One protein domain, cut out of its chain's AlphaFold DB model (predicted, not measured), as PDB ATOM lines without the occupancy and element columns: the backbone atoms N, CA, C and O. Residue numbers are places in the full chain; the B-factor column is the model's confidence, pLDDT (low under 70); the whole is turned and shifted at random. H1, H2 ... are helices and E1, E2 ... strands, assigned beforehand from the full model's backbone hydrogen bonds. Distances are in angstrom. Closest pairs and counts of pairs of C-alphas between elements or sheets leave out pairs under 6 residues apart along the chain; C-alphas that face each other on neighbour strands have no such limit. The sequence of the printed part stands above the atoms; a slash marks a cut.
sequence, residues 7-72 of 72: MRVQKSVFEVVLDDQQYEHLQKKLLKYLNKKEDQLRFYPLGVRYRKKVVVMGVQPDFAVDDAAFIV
ATOM      1  N   MET A   7      -2.394 -12.584 -15.564       68.25
ATOM      2  CA  MET A   7      -3.643 -11.906 -15.867       68.25
ATOM      3  C   MET A   7      -3.680 -11.415 -17.307       68.25
ATOM      4  O   MET A   7      -2.764 -10.771 -17.809       68.25
ATOM      5  N   ARG A   8      -4.811 -11.644 -17.965       70.25
ATOM      6  CA  ARG A   8      -5.119 -11.013 -19.244       70.25
ATOM      7  C   ARG A   8      -5.615  -9.588 -19.002       70.25
ATOM      8  O   ARG A   8      -6.737  -9.414 -18.541       70.25
ATOM      9  N   VAL A   9      -4.806  -8.585 -19.335       67.81
ATOM     10  CA  VAL A   9      -5.149  -7.162 -19.148       67.81
ATOM     11  C   VAL A   9      -5.853  -6.561 -20.367       67.81
ATOM     12  O   VAL A   9      -6.594  -5.592 -20.238       67.81
ATOM     13  N   GLN A  10      -5.672  -7.148 -21.557       66.31
ATOM     14  CA  GLN A  10      -6.389  -6.777 -22.785       66.31
ATOM     15  C   GLN A  10      -6.660  -8.002 -23.671       66.31
ATOM     16  O   GLN A  10      -6.291  -9.128 -23.344       66.31
ATOM     17  N   LYS A  11      -7.276  -7.802 -24.849       68.44
ATOM     18  CA  LYS A  11      -7.547  -8.892 -25.805       68.44
ATOM     19  C   LYS A  11      -6.299  -9.724 -26.127       68.44
ATOM     20  O   LYS A  11      -6.420 -10.944 -26.161       68.44
ATOM     21  N   SER A  12      -5.131  -9.106 -26.274       71.62
ATOM     22  CA  SER A  12      -3.885  -9.817 -26.603       71.62
ATOM     23  C   SER A  12      -2.694  -9.376 -25.752       71.62
ATOM     24  O   SER A  12      -1.566  -9.547 -26.187       71.62
ATOM     25  N   VAL A  13      -2.948  -8.793 -24.575       73.56
ATOM     26  CA  VAL A  13      -1.891  -8.361 -23.648       73.56
ATOM     27  C   VAL A  13      -2.067  -9.093 -22.331       73.56
ATOM     28  O   VAL A  13      -3.173  -9.119 -21.772       73.56
ATOM     29  N   PHE A  14      -0.979  -9.682 -21.850       75.62
ATOM     30  CA  PHE A  14      -0.960 -10.482 -20.635       75.62
ATOM     31  C   PHE A  14       0.132  -9.988 -19.690       75.62
ATOM     32  O   PHE A  14       1.272  -9.787 -20.095       75.62
ATOM     33  N   GLU A  15      -0.217  -9.824 -18.419       73.25
ATOM     34  CA  GLU A  15       0.711  -9.557 -17.325       73.25
ATOM     35  C   GLU A  15       0.961 -10.851 -16.558       73.25
ATOM     36  O   GLU A  15       0.047 -11.385 -15.936       73.25
ATOM     37  N   VAL A  16       2.184 -11.372 -16.607       73.94
ATOM     38  CA  VAL A  16       2.531 -12.681 -16.038       73.94
ATOM     39  C   VAL A  16       3.684 -12.583 -15.070       73.94
ATOM     40  O   VAL A  16       4.710 -12.009 -15.406       73.94
ATOM     41  N   VAL A  17       3.529 -13.157 -13.884       73.62
ATOM     42  CA  VAL A  17       4.602 -13.213 -12.895       73.62
ATOM     43  C   VAL A  17       5.407 -14.479 -13.099       73.62
ATOM     44  O   VAL A  17       4.831 -15.564 -13.073       73.62
ATOM     45  N   LEU A  18       6.711 -14.348 -13.342       73.12
ATOM     46  CA  LEU A  18       7.565 -15.490 -13.665       73.12
ATOM     47  C   LEU A  18       8.933 -15.354 -13.003       73.12
ATOM     48  O   LEU A  18       9.509 -14.267 -12.970       73.12
ATOM     49  N   ASP A  19       9.473 -16.478 -12.546       78.06
ATOM     50  CA  ASP A  19      10.911 -16.617 -12.318       78.06
ATOM     51  C   ASP A  19      11.668 -16.843 -13.649       78.06
ATOM     52  O   ASP A  19      11.064 -17.046 -14.709       78.06
ATOM     53  N   ASP A  20      13.004 -16.812 -13.610       78.19
ATOM     54  CA  ASP A  20      13.846 -16.941 -14.810       78.19
ATOM     55  C   ASP A  20      13.621 -18.272 -15.555       78.19
ATOM     56  O   ASP A  20      13.619 -18.320 -16.790       78.19
ATOM     57  N   GLN A  21      13.372 -19.363 -14.825       83.38
ATOM     58  CA  GLN A  21      13.162 -20.685 -15.414       83.38
ATOM     59  C   GLN A  21      11.797 -20.770 -16.110       83.38
ATOM     60  O   GLN A  21      11.676 -21.307 -17.219       83.38
ATOM     61  N   GLN A  22      10.763 -20.221 -15.476       80.00
ATOM     62  CA  GLN A  22       9.417 -20.113 -16.023       80.00
ATOM     63  C   GLN A  22       9.384 -19.184 -17.238       80.00
ATOM     64  O   GLN A  22       8.706 -19.497 -18.221       80.00
ATOM     65  N   TYR A  23      10.151 -18.092 -17.216       82.75
ATOM     66  CA  TYR A  23      10.303 -17.180 -18.347       82.75
ATOM     67  C   TYR A  23      10.870 -17.892 -19.580       82.75
ATOM     68  O   TYR A  23      10.247 -17.872 -20.647       82.75
ATOM     69  N   GLU A  24      11.988 -18.609 -19.438       84.44
ATOM     70  CA  GLU A  24      12.561 -19.385 -20.544       84.44
ATOM     71  C   GLU A  24      11.597 -20.455 -21.070       84.44
ATOM     72  O   GLU A  24      11.488 -20.681 -22.285       84.44
ATOM     73  N   HIS A  25      10.892 -21.139 -20.166       85.88
ATOM     74  CA  HIS A  25       9.917 -22.153 -20.548       85.88
ATOM     75  C   HIS A  25       8.758 -21.539 -21.341       85.88
ATOM     76  O   HIS A  25       8.358 -22.080 -22.380       85.88
ATOM     77  N   LEU A  26       8.243 -20.392 -20.892       84.56
ATOM     78  CA  LEU A  26       7.147 -19.692 -21.547       84.56
ATOM     79  C   LEU A  26       7.552 -19.203 -22.939       84.56
ATOM     80  O   LEU A  26       6.807 -19.426 -23.893       84.56
ATOM     81  N   GLN A  27       8.744 -18.622 -23.089       84.50
ATOM     82  CA  GLN A  27       9.265 -18.213 -24.395       84.50
ATOM     83  C   GLN A  27       9.322 -19.387 -25.376       84.50
ATOM     84  O   GLN A  27       8.800 -19.296 -26.490       84.50
ATOM     85  N   LYS A  28       9.898 -20.521 -24.954       87.62
ATOM     86  CA  LYS A  28       9.987 -21.737 -25.783       87.62
ATOM     87  C   LYS A  28       8.607 -22.270 -26.153       87.62
ATOM     88  O   LYS A  28       8.411 -22.726 -27.278       87.62
ATOM     89  N   LYS A  29       7.649 -22.225 -25.225       86.38
ATOM     90  CA  LYS A  29       6.274 -22.666 -25.468       86.38
ATOM     91  C   LYS A  29       5.565 -21.750 -26.465       86.38
ATOM     92  O   LYS A  29       5.006 -22.257 -27.429       86.38
ATOM     93  N   LEU A  30       5.624 -20.432 -26.276       84.56
ATOM     94  CA  LEU A  30       4.971 -19.455 -27.151       84.56
ATOM     95  C   LEU A  30       5.562 -19.457 -28.566       84.56
ATOM     96  O   LEU A  30       4.813 -19.414 -29.535       84.56
ATOM     97  N   LEU A  31       6.880 -19.626 -28.703       84.31
ATOM     98  CA  LEU A  31       7.543 -19.759 -30.004       84.31
ATOM     99  C   LEU A  31       7.030 -20.935 -30.847       84.31
ATOM    100  O   LEU A  31       7.109 -20.863 -32.069       84.31
ATOM    101  N   LYS A  32       6.511 -22.005 -30.227       86.88
ATOM    102  CA  LYS A  32       5.923 -23.142 -30.958       86.88
ATOM    103  C   LYS A  32       4.567 -22.814 -31.579       86.88
ATOM    104  O   LYS A  32       4.190 -23.457 -32.550       86.88
ATOM    105  N   TYR A  33       3.847 -21.855 -31.006       83.69
ATOM    106  CA  TYR A  33       2.526 -21.436 -31.476       83.69
ATOM    107  C   TYR A  33       2.578 -20.157 -32.322       83.69
ATOM    108  O   TYR A  33       1.586 -19.821 -32.955       83.69
ATOM    109  N   LEU A  34       3.715 -19.453 -32.336       85.06
ATOM    110  CA  LEU A  34       3.898 -18.195 -33.053       85.06
ATOM    111  C   LEU A  34       4.164 -18.422 -34.547       85.06
ATOM    112  O   LEU A  34       5.190 -19.009 -34.910       85.06
ATOM    113  N   ASN A  35       3.334 -17.853 -35.424       88.12
ATOM    114  CA  ASN A  35       3.686 -17.723 -36.831       88.12
ATOM    115  C   ASN A  35       4.579 -16.492 -37.032       88.12
ATOM    116  O   ASN A  35       4.103 -15.372 -37.161       88.12
ATOM    117  N   LYS A  36       5.897 -16.692 -37.137       84.25
ATOM    118  CA  LYS A  36       6.883 -15.596 -37.266       84.25
ATOM    119  C   LYS A  36       6.692 -14.670 -38.481       84.25
ATOM    120  O   LYS A  36       7.388 -13.663 -38.563       84.25
ATOM    121  N   LYS A  37       5.840 -15.025 -39.447       87.62
ATOM    122  CA  LYS A  37       5.547 -14.188 -40.623       87.62
ATOM    123  C   LYS A  37       4.370 -13.236 -40.417       87.62
ATOM    124  O   LYS A  37       4.286 -12.241 -41.127       87.62
ATOM    125  N   GLU A  38       3.478 -13.552 -39.486       85.50
ATOM    126  CA  GLU A  38       2.200 -12.852 -39.301       85.50
ATOM    127  C   GLU A  38       2.069 -12.286 -37.885       85.50
ATOM    128  O   GLU A  38       1.487 -11.220 -37.689       85.50
ATOM    129  N   ASP A  39       2.678 -12.958 -36.911       83.69
ATOM    130  CA  ASP A  39       2.542 -12.660 -35.499       83.69
ATOM    131  C   ASP A  39       3.804 -12.015 -34.918       83.69
ATOM    132  O   ASP A  39       4.942 -12.299 -35.310       83.69
ATOM    133  N   GLN A  40       3.601 -11.201 -33.882       79.88
ATOM    134  CA  GLN A  40       4.671 -10.587 -33.110       79.88
ATOM    135  C   GLN A  40       4.407 -10.735 -31.612       79.88
ATOM    136  O   GLN A  40       3.352 -10.348 -31.121       79.88
ATOM    137  N   LEU A  41       5.408 -11.231 -30.884       82.38
ATOM    138  CA  LEU A  41       5.436 -11.255 -29.420       82.38
ATOM    139  C   LEU A  41       6.519 -10.305 -28.916       82.38
ATOM    140  O   LEU A  41       7.605 -10.229 -29.498       82.38
ATOM    141  N   ARG A  42       6.239  -9.592 -27.826       79.69
ATOM    142  CA  ARG A  42       7.204  -8.719 -27.152       79.69
ATOM    143  C   ARG A  42       7.156  -9.000 -25.661       79.69
ATOM    144  O   ARG A  42       6.081  -9.085 -25.101       79.69
ATOM    145  N   PHE A  43       8.319  -9.118 -25.032       80.06
ATOM    146  CA  PHE A  43       8.417  -9.303 -23.587       80.06
ATOM    147  C   PHE A  43       8.983  -8.035 -22.966       80.06
ATOM    148  O   PHE A  43      10.098  -7.631 -23.301       80.06
ATOM    149  N   TYR A  44       8.238  -7.431 -22.047       77.88
ATOM    150  CA  TYR A  44       8.691  -6.278 -21.277       77.88
ATOM    151  C   TYR A  44       8.870  -6.682 -19.811       77.88
ATOM    152  O   TYR A  44       7.876  -6.765 -19.084       77.88
ATOM    153  N   PRO A  45      10.108  -6.955 -19.360       73.81
ATOM    154  CA  PRO A  45      10.375  -7.177 -17.945       73.81
ATOM    155  C   PRO A  45      10.131  -5.875 -17.181       73.81
ATOM    156  O   PRO A  45      10.823  -4.875 -17.398       73.81
ATOM    157  N   LEU A  46       9.149  -5.869 -16.281       73.50
ATOM    158  CA  LEU A  46       8.879  -4.722 -15.425       73.50
ATOM    159  C   LEU A  46       9.413  -4.985 -14.023       73.50
ATOM    160  O   LEU A  46       8.861  -5.761 -13.248       73.50
ATOM    161  N   GLY A  47      10.471  -4.264 -13.657       70.38
ATOM    162  CA  GLY A  47      10.907  -4.217 -12.267       70.38
ATOM    163  C   GLY A  47       9.829  -3.606 -11.362       70.38
ATOM    164  O   GLY A  47       9.064  -2.732 -11.781       70.38
ATOM    165  N   VAL A  48       9.829  -3.996 -10.084       67.19
ATOM    166  CA  VAL A  48       8.846  -3.586  -9.054       67.19
ATOM    167  C   VAL A  48       8.597  -2.067  -9.019       67.19
ATOM    168  O   VAL A  48       7.475  -1.609  -8.812       67.19
ATOM    169  N   ARG A  49       9.630  -1.252  -9.283       67.00
ATOM    170  CA  ARG A  49       9.525   0.221  -9.311       67.00
ATOM    171  C   ARG A  49       8.754   0.777 -10.510       67.00
ATOM    172  O   ARG A  49       8.114   1.817 -10.378       67.00
ATOM    173  N   TYR A  50       8.834   0.130 -11.668       67.56
ATOM    174  CA  TYR A  50       8.188   0.595 -12.898       67.56
ATOM    175  C   TYR A  50       6.743   0.116 -13.003       67.56
ATOM    176  O   TYR A  50       5.928   0.803 -13.608       67.56
ATOM    177  N   ARG A  51       6.395  -0.976 -12.313       68.12
ATOM    178  CA  ARG A  51       5.014  -1.451 -12.184       68.12
ATOM    179  C   ARG A  51       4.065  -0.376 -11.645       68.12
ATOM    180  O   ARG A  51       3.011  -0.146 -12.219       68.12
ATOM    181  N   LYS A  52       4.467   0.349 -10.594       67.62
ATOM    182  CA  LYS A  52       3.659   1.439 -10.005       67.62
ATOM    183  C   LYS A  52       3.441   2.634 -10.945       67.62
ATOM    184  O   LYS A  52       2.666   3.523 -10.615       67.62
ATOM    185  N   LYS A  53       4.149   2.682 -12.078       72.94
ATOM    186  CA  LYS A  53       4.000   3.716 -13.110       72.94
ATOM    187  C   LYS A  53       3.102   3.276 -14.268       72.94
ATOM    188  O   LYS A  53       2.857   4.084 -15.157       72.94
ATOM    189  N   VAL A  54       2.641   2.024 -14.286       74.75
ATOM    190  CA  VAL A  54       1.677   1.557 -15.284       74.75
ATOM    191  C   VAL A  54       0.336   2.215 -14.976       74.75
ATOM    192  O   VAL A  54      -0.222   2.033 -13.897       74.75
ATOM    193  N   VAL A  55      -0.155   3.017 -15.918       71.81
ATOM    194  CA  VAL A  55      -1.456   3.680 -15.821       71.81
ATOM    195  C   VAL A  55      -2.433   2.926 -16.711       71.81
ATOM    196  O   VAL A  55      -2.253   2.867 -17.926       71.81
ATOM    197  N   VAL A  56      -3.473   2.365 -16.102       71.12
ATOM    198  CA  VAL A  56      -4.595   1.746 -16.809       71.12
ATOM    199  C   VAL A  56      -5.712   2.779 -16.906       71.12
ATOM    200  O   VAL A  56      -6.121   3.350 -15.899       71.12
ATOM    201  N   MET A  57      -6.202   3.039 -18.116       73.06
ATOM    202  CA  MET A  57      -7.379   3.880 -18.340       73.06
ATOM    203  C   MET A  57      -8.471   3.049 -19.014       73.06
ATOM    204  O   MET A  57      -8.231   2.463 -20.068       73.06
ATOM    205  N   GLY A  58      -9.666   3.006 -18.416       71.75
ATOM    206  CA  GLY A  58     -10.797   2.201 -18.888       71.75
ATOM    207  C   GLY A  58     -11.122   1.021 -17.967       71.75
ATOM    208  O   GLY A  58     -10.783   1.035 -16.788       71.75
ATOM    209  N   VAL A  59     -11.820   0.014 -18.500       66.56
ATOM    210  CA  VAL A  59     -12.266  -1.159 -17.731       66.56
ATOM    211  C   VAL A  59     -11.078  -2.075 -17.451       66.56
ATOM    212  O   VAL A  59     -10.494  -2.629 -18.382       66.56
ATOM    213  N   GLN A  60     -10.745  -2.249 -16.174       62.81
ATOM    214  CA  GLN A  60      -9.759  -3.223 -15.720       62.81
ATOM    215  C   GLN A  60     -10.479  -4.493 -15.238       62.81
ATOM    216  O   GLN A  60     -11.495  -4.380 -14.554       62.81
ATOM    217  N   PRO A  61     -10.003  -5.698 -15.597       61.03
ATOM    218  CA  PRO A  61     -10.543  -6.935 -15.043       61.03
ATOM    219  C   PRO A  61     -10.214  -7.061 -13.545       61.03
ATOM    220  O   PRO A  61      -9.094  -6.761 -13.129       61.03
ATOM    221  N   ASP A  62     -11.184  -7.529 -12.753       55.38
ATOM    222  CA  ASP A  62     -11.074  -7.730 -11.302       55.38
ATOM    223  C   ASP A  62     -10.122  -8.889 -10.964       55.38
ATOM    224  O   ASP A  62     -10.542 -10.014 -10.709       55.38
ATOM    225  N   PHE A  63      -8.815  -8.652 -10.983       55.41
ATOM    226  CA  PHE A  63      -7.843  -9.522 -10.322       55.41
ATOM    227  C   PHE A  63      -6.594  -8.693  -9.982       55.41
ATOM    228  O   PHE A  63      -6.390  -7.614 -10.536       55.41
ATOM    229  N   ALA A  64      -5.736  -9.162  -9.082       53.44
ATOM    230  CA  ALA A  64      -4.443  -8.539  -8.798       53.44
ATOM    231  C   ALA A  64      -3.376  -9.636  -8.808       53.44
ATOM    232  O   ALA A  64      -3.523 -10.640  -8.118       53.44
ATOM    233  N   VAL A  65      -2.336  -9.487  -9.633       53.34
ATOM    234  CA  VAL A  65      -1.217 -10.445  -9.684       53.34
ATOM    235  C   VAL A  65      -0.134  -9.978  -8.716       53.34
ATOM    236  O   VAL A  65       0.359  -8.865  -8.885       53.34
ATOM    237  N   ASP A  66       0.267 -10.770  -7.726       46.56
ATOM    238  CA  ASP A  66       1.350 -10.388  -6.806       46.56
ATOM    239  C   ASP A  66       2.744 -10.791  -7.321       46.56
ATOM    240  O   ASP A  66       2.935 -11.893  -7.822       46.56
ATOM    241  N   ASP A  67       3.655  -9.815  -7.203       49.94
ATOM    242  CA  ASP A  67       5.116  -9.739  -7.422       49.94
ATOM    243  C   ASP A  67       5.829 -10.383  -8.631       49.94
ATOM    244  O   ASP A  67       5.902 -11.585  -8.749       49.94
ATOM    245  N   ALA A  68       6.539  -9.528  -9.399       50.28
ATOM    246  CA  ALA A  68       7.471  -9.776 -10.527       50.28
ATOM    247  C   ALA A  68       6.858 -10.134 -11.899       50.28
ATOM    248  O   ALA A  68       7.007 -11.250 -12.380       50.28
ATOM    249  N   ALA A  69       6.195  -9.162 -12.548       52.75
ATOM    250  CA  ALA A  69       5.441  -9.360 -13.790       52.75
ATOM    251  C   ALA A  69       6.187  -8.958 -15.086       52.75
ATOM    252  O   ALA A  69       6.840  -7.917 -15.162       52.75
ATOM    253  N   PHE A  70       6.005  -9.749 -16.140       55.72
ATOM    254  CA  PHE A  70       6.316  -9.454 -17.536       55.72
ATOM    255  C   PHE A  70       5.033  -9.064 -18.271       55.72
ATOM    256  O   PHE A  70       4.003  -9.709 -18.083       55.72
ATOM    257  N   ILE A  71       5.104  -8.061 -19.147       55.69
ATOM    258  CA  ILE A  71       4.038  -7.798 -20.127       55.69
ATOM    259  C   ILE A  71       4.387  -8.538 -21.422       55.69
ATOM    260  O   ILE A  71       5.482  -8.334 -21.959       55.69
ATOM    261  N   VAL A  72       3.464  -9.386 -21.885       57.09
ATOM    262  CA  VAL A  72       3.517 -10.176 -23.130       57.09
ATOM    263  C   VAL A  72       2.462  -9.687 -24.112       57.09
ATOM    264  O   VAL A  72       1.302  -9.512 -23.666       57.09
TER     265      VAL A  72
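This is residues 7 to 72 of the 72 residues of the protein "CRISPR-associated endonuclease Cas2" of Cyanobacteria bacterium UBA11370 (UniProt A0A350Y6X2). Little regular structure: a small ribbon of strands E1 and E2 in the middle, widened by short pairings of residues 7 to 8 and 44 to 45, with helix H1 off to one side and long loops around. Residues 32 to 40 stick out. The 66 printed residues hold E1, H1, H2, E2 in that order, a mixed class with 25 residues in named elements; E1 and E2 are antiparallel. The whole is only just compact, close to loose, with a radius of gyration of the C-alphas of 12.9 A, and spans 32 by 27 by 18 A.

E1 is residues 14 to 17, from C-alpha 14 at (-0.960, -10.482, -20.635). H1, residues 20 to 33, is 20.6 A long. H2 is residues 48 to 51. E2, residues 69 to 71, ends with C-alpha 71 at (4.038, -7.798, -20.127).

E1 and E2 run at 156 degrees; N 16 and O 70 are 2.9 A apart, within hydrogen-bond range. H1 is apart from E2 and H2, and H2 from E1. H1 has 8 of 10 O i to N i+4 pairs within range; H2 is too short for any.

The printed part has no cut. The links H1 to H2 and H2 to E2 are long. Residues 7, 9 to 11, 48 to 52 and 59 to 72 have pLDDT under 70.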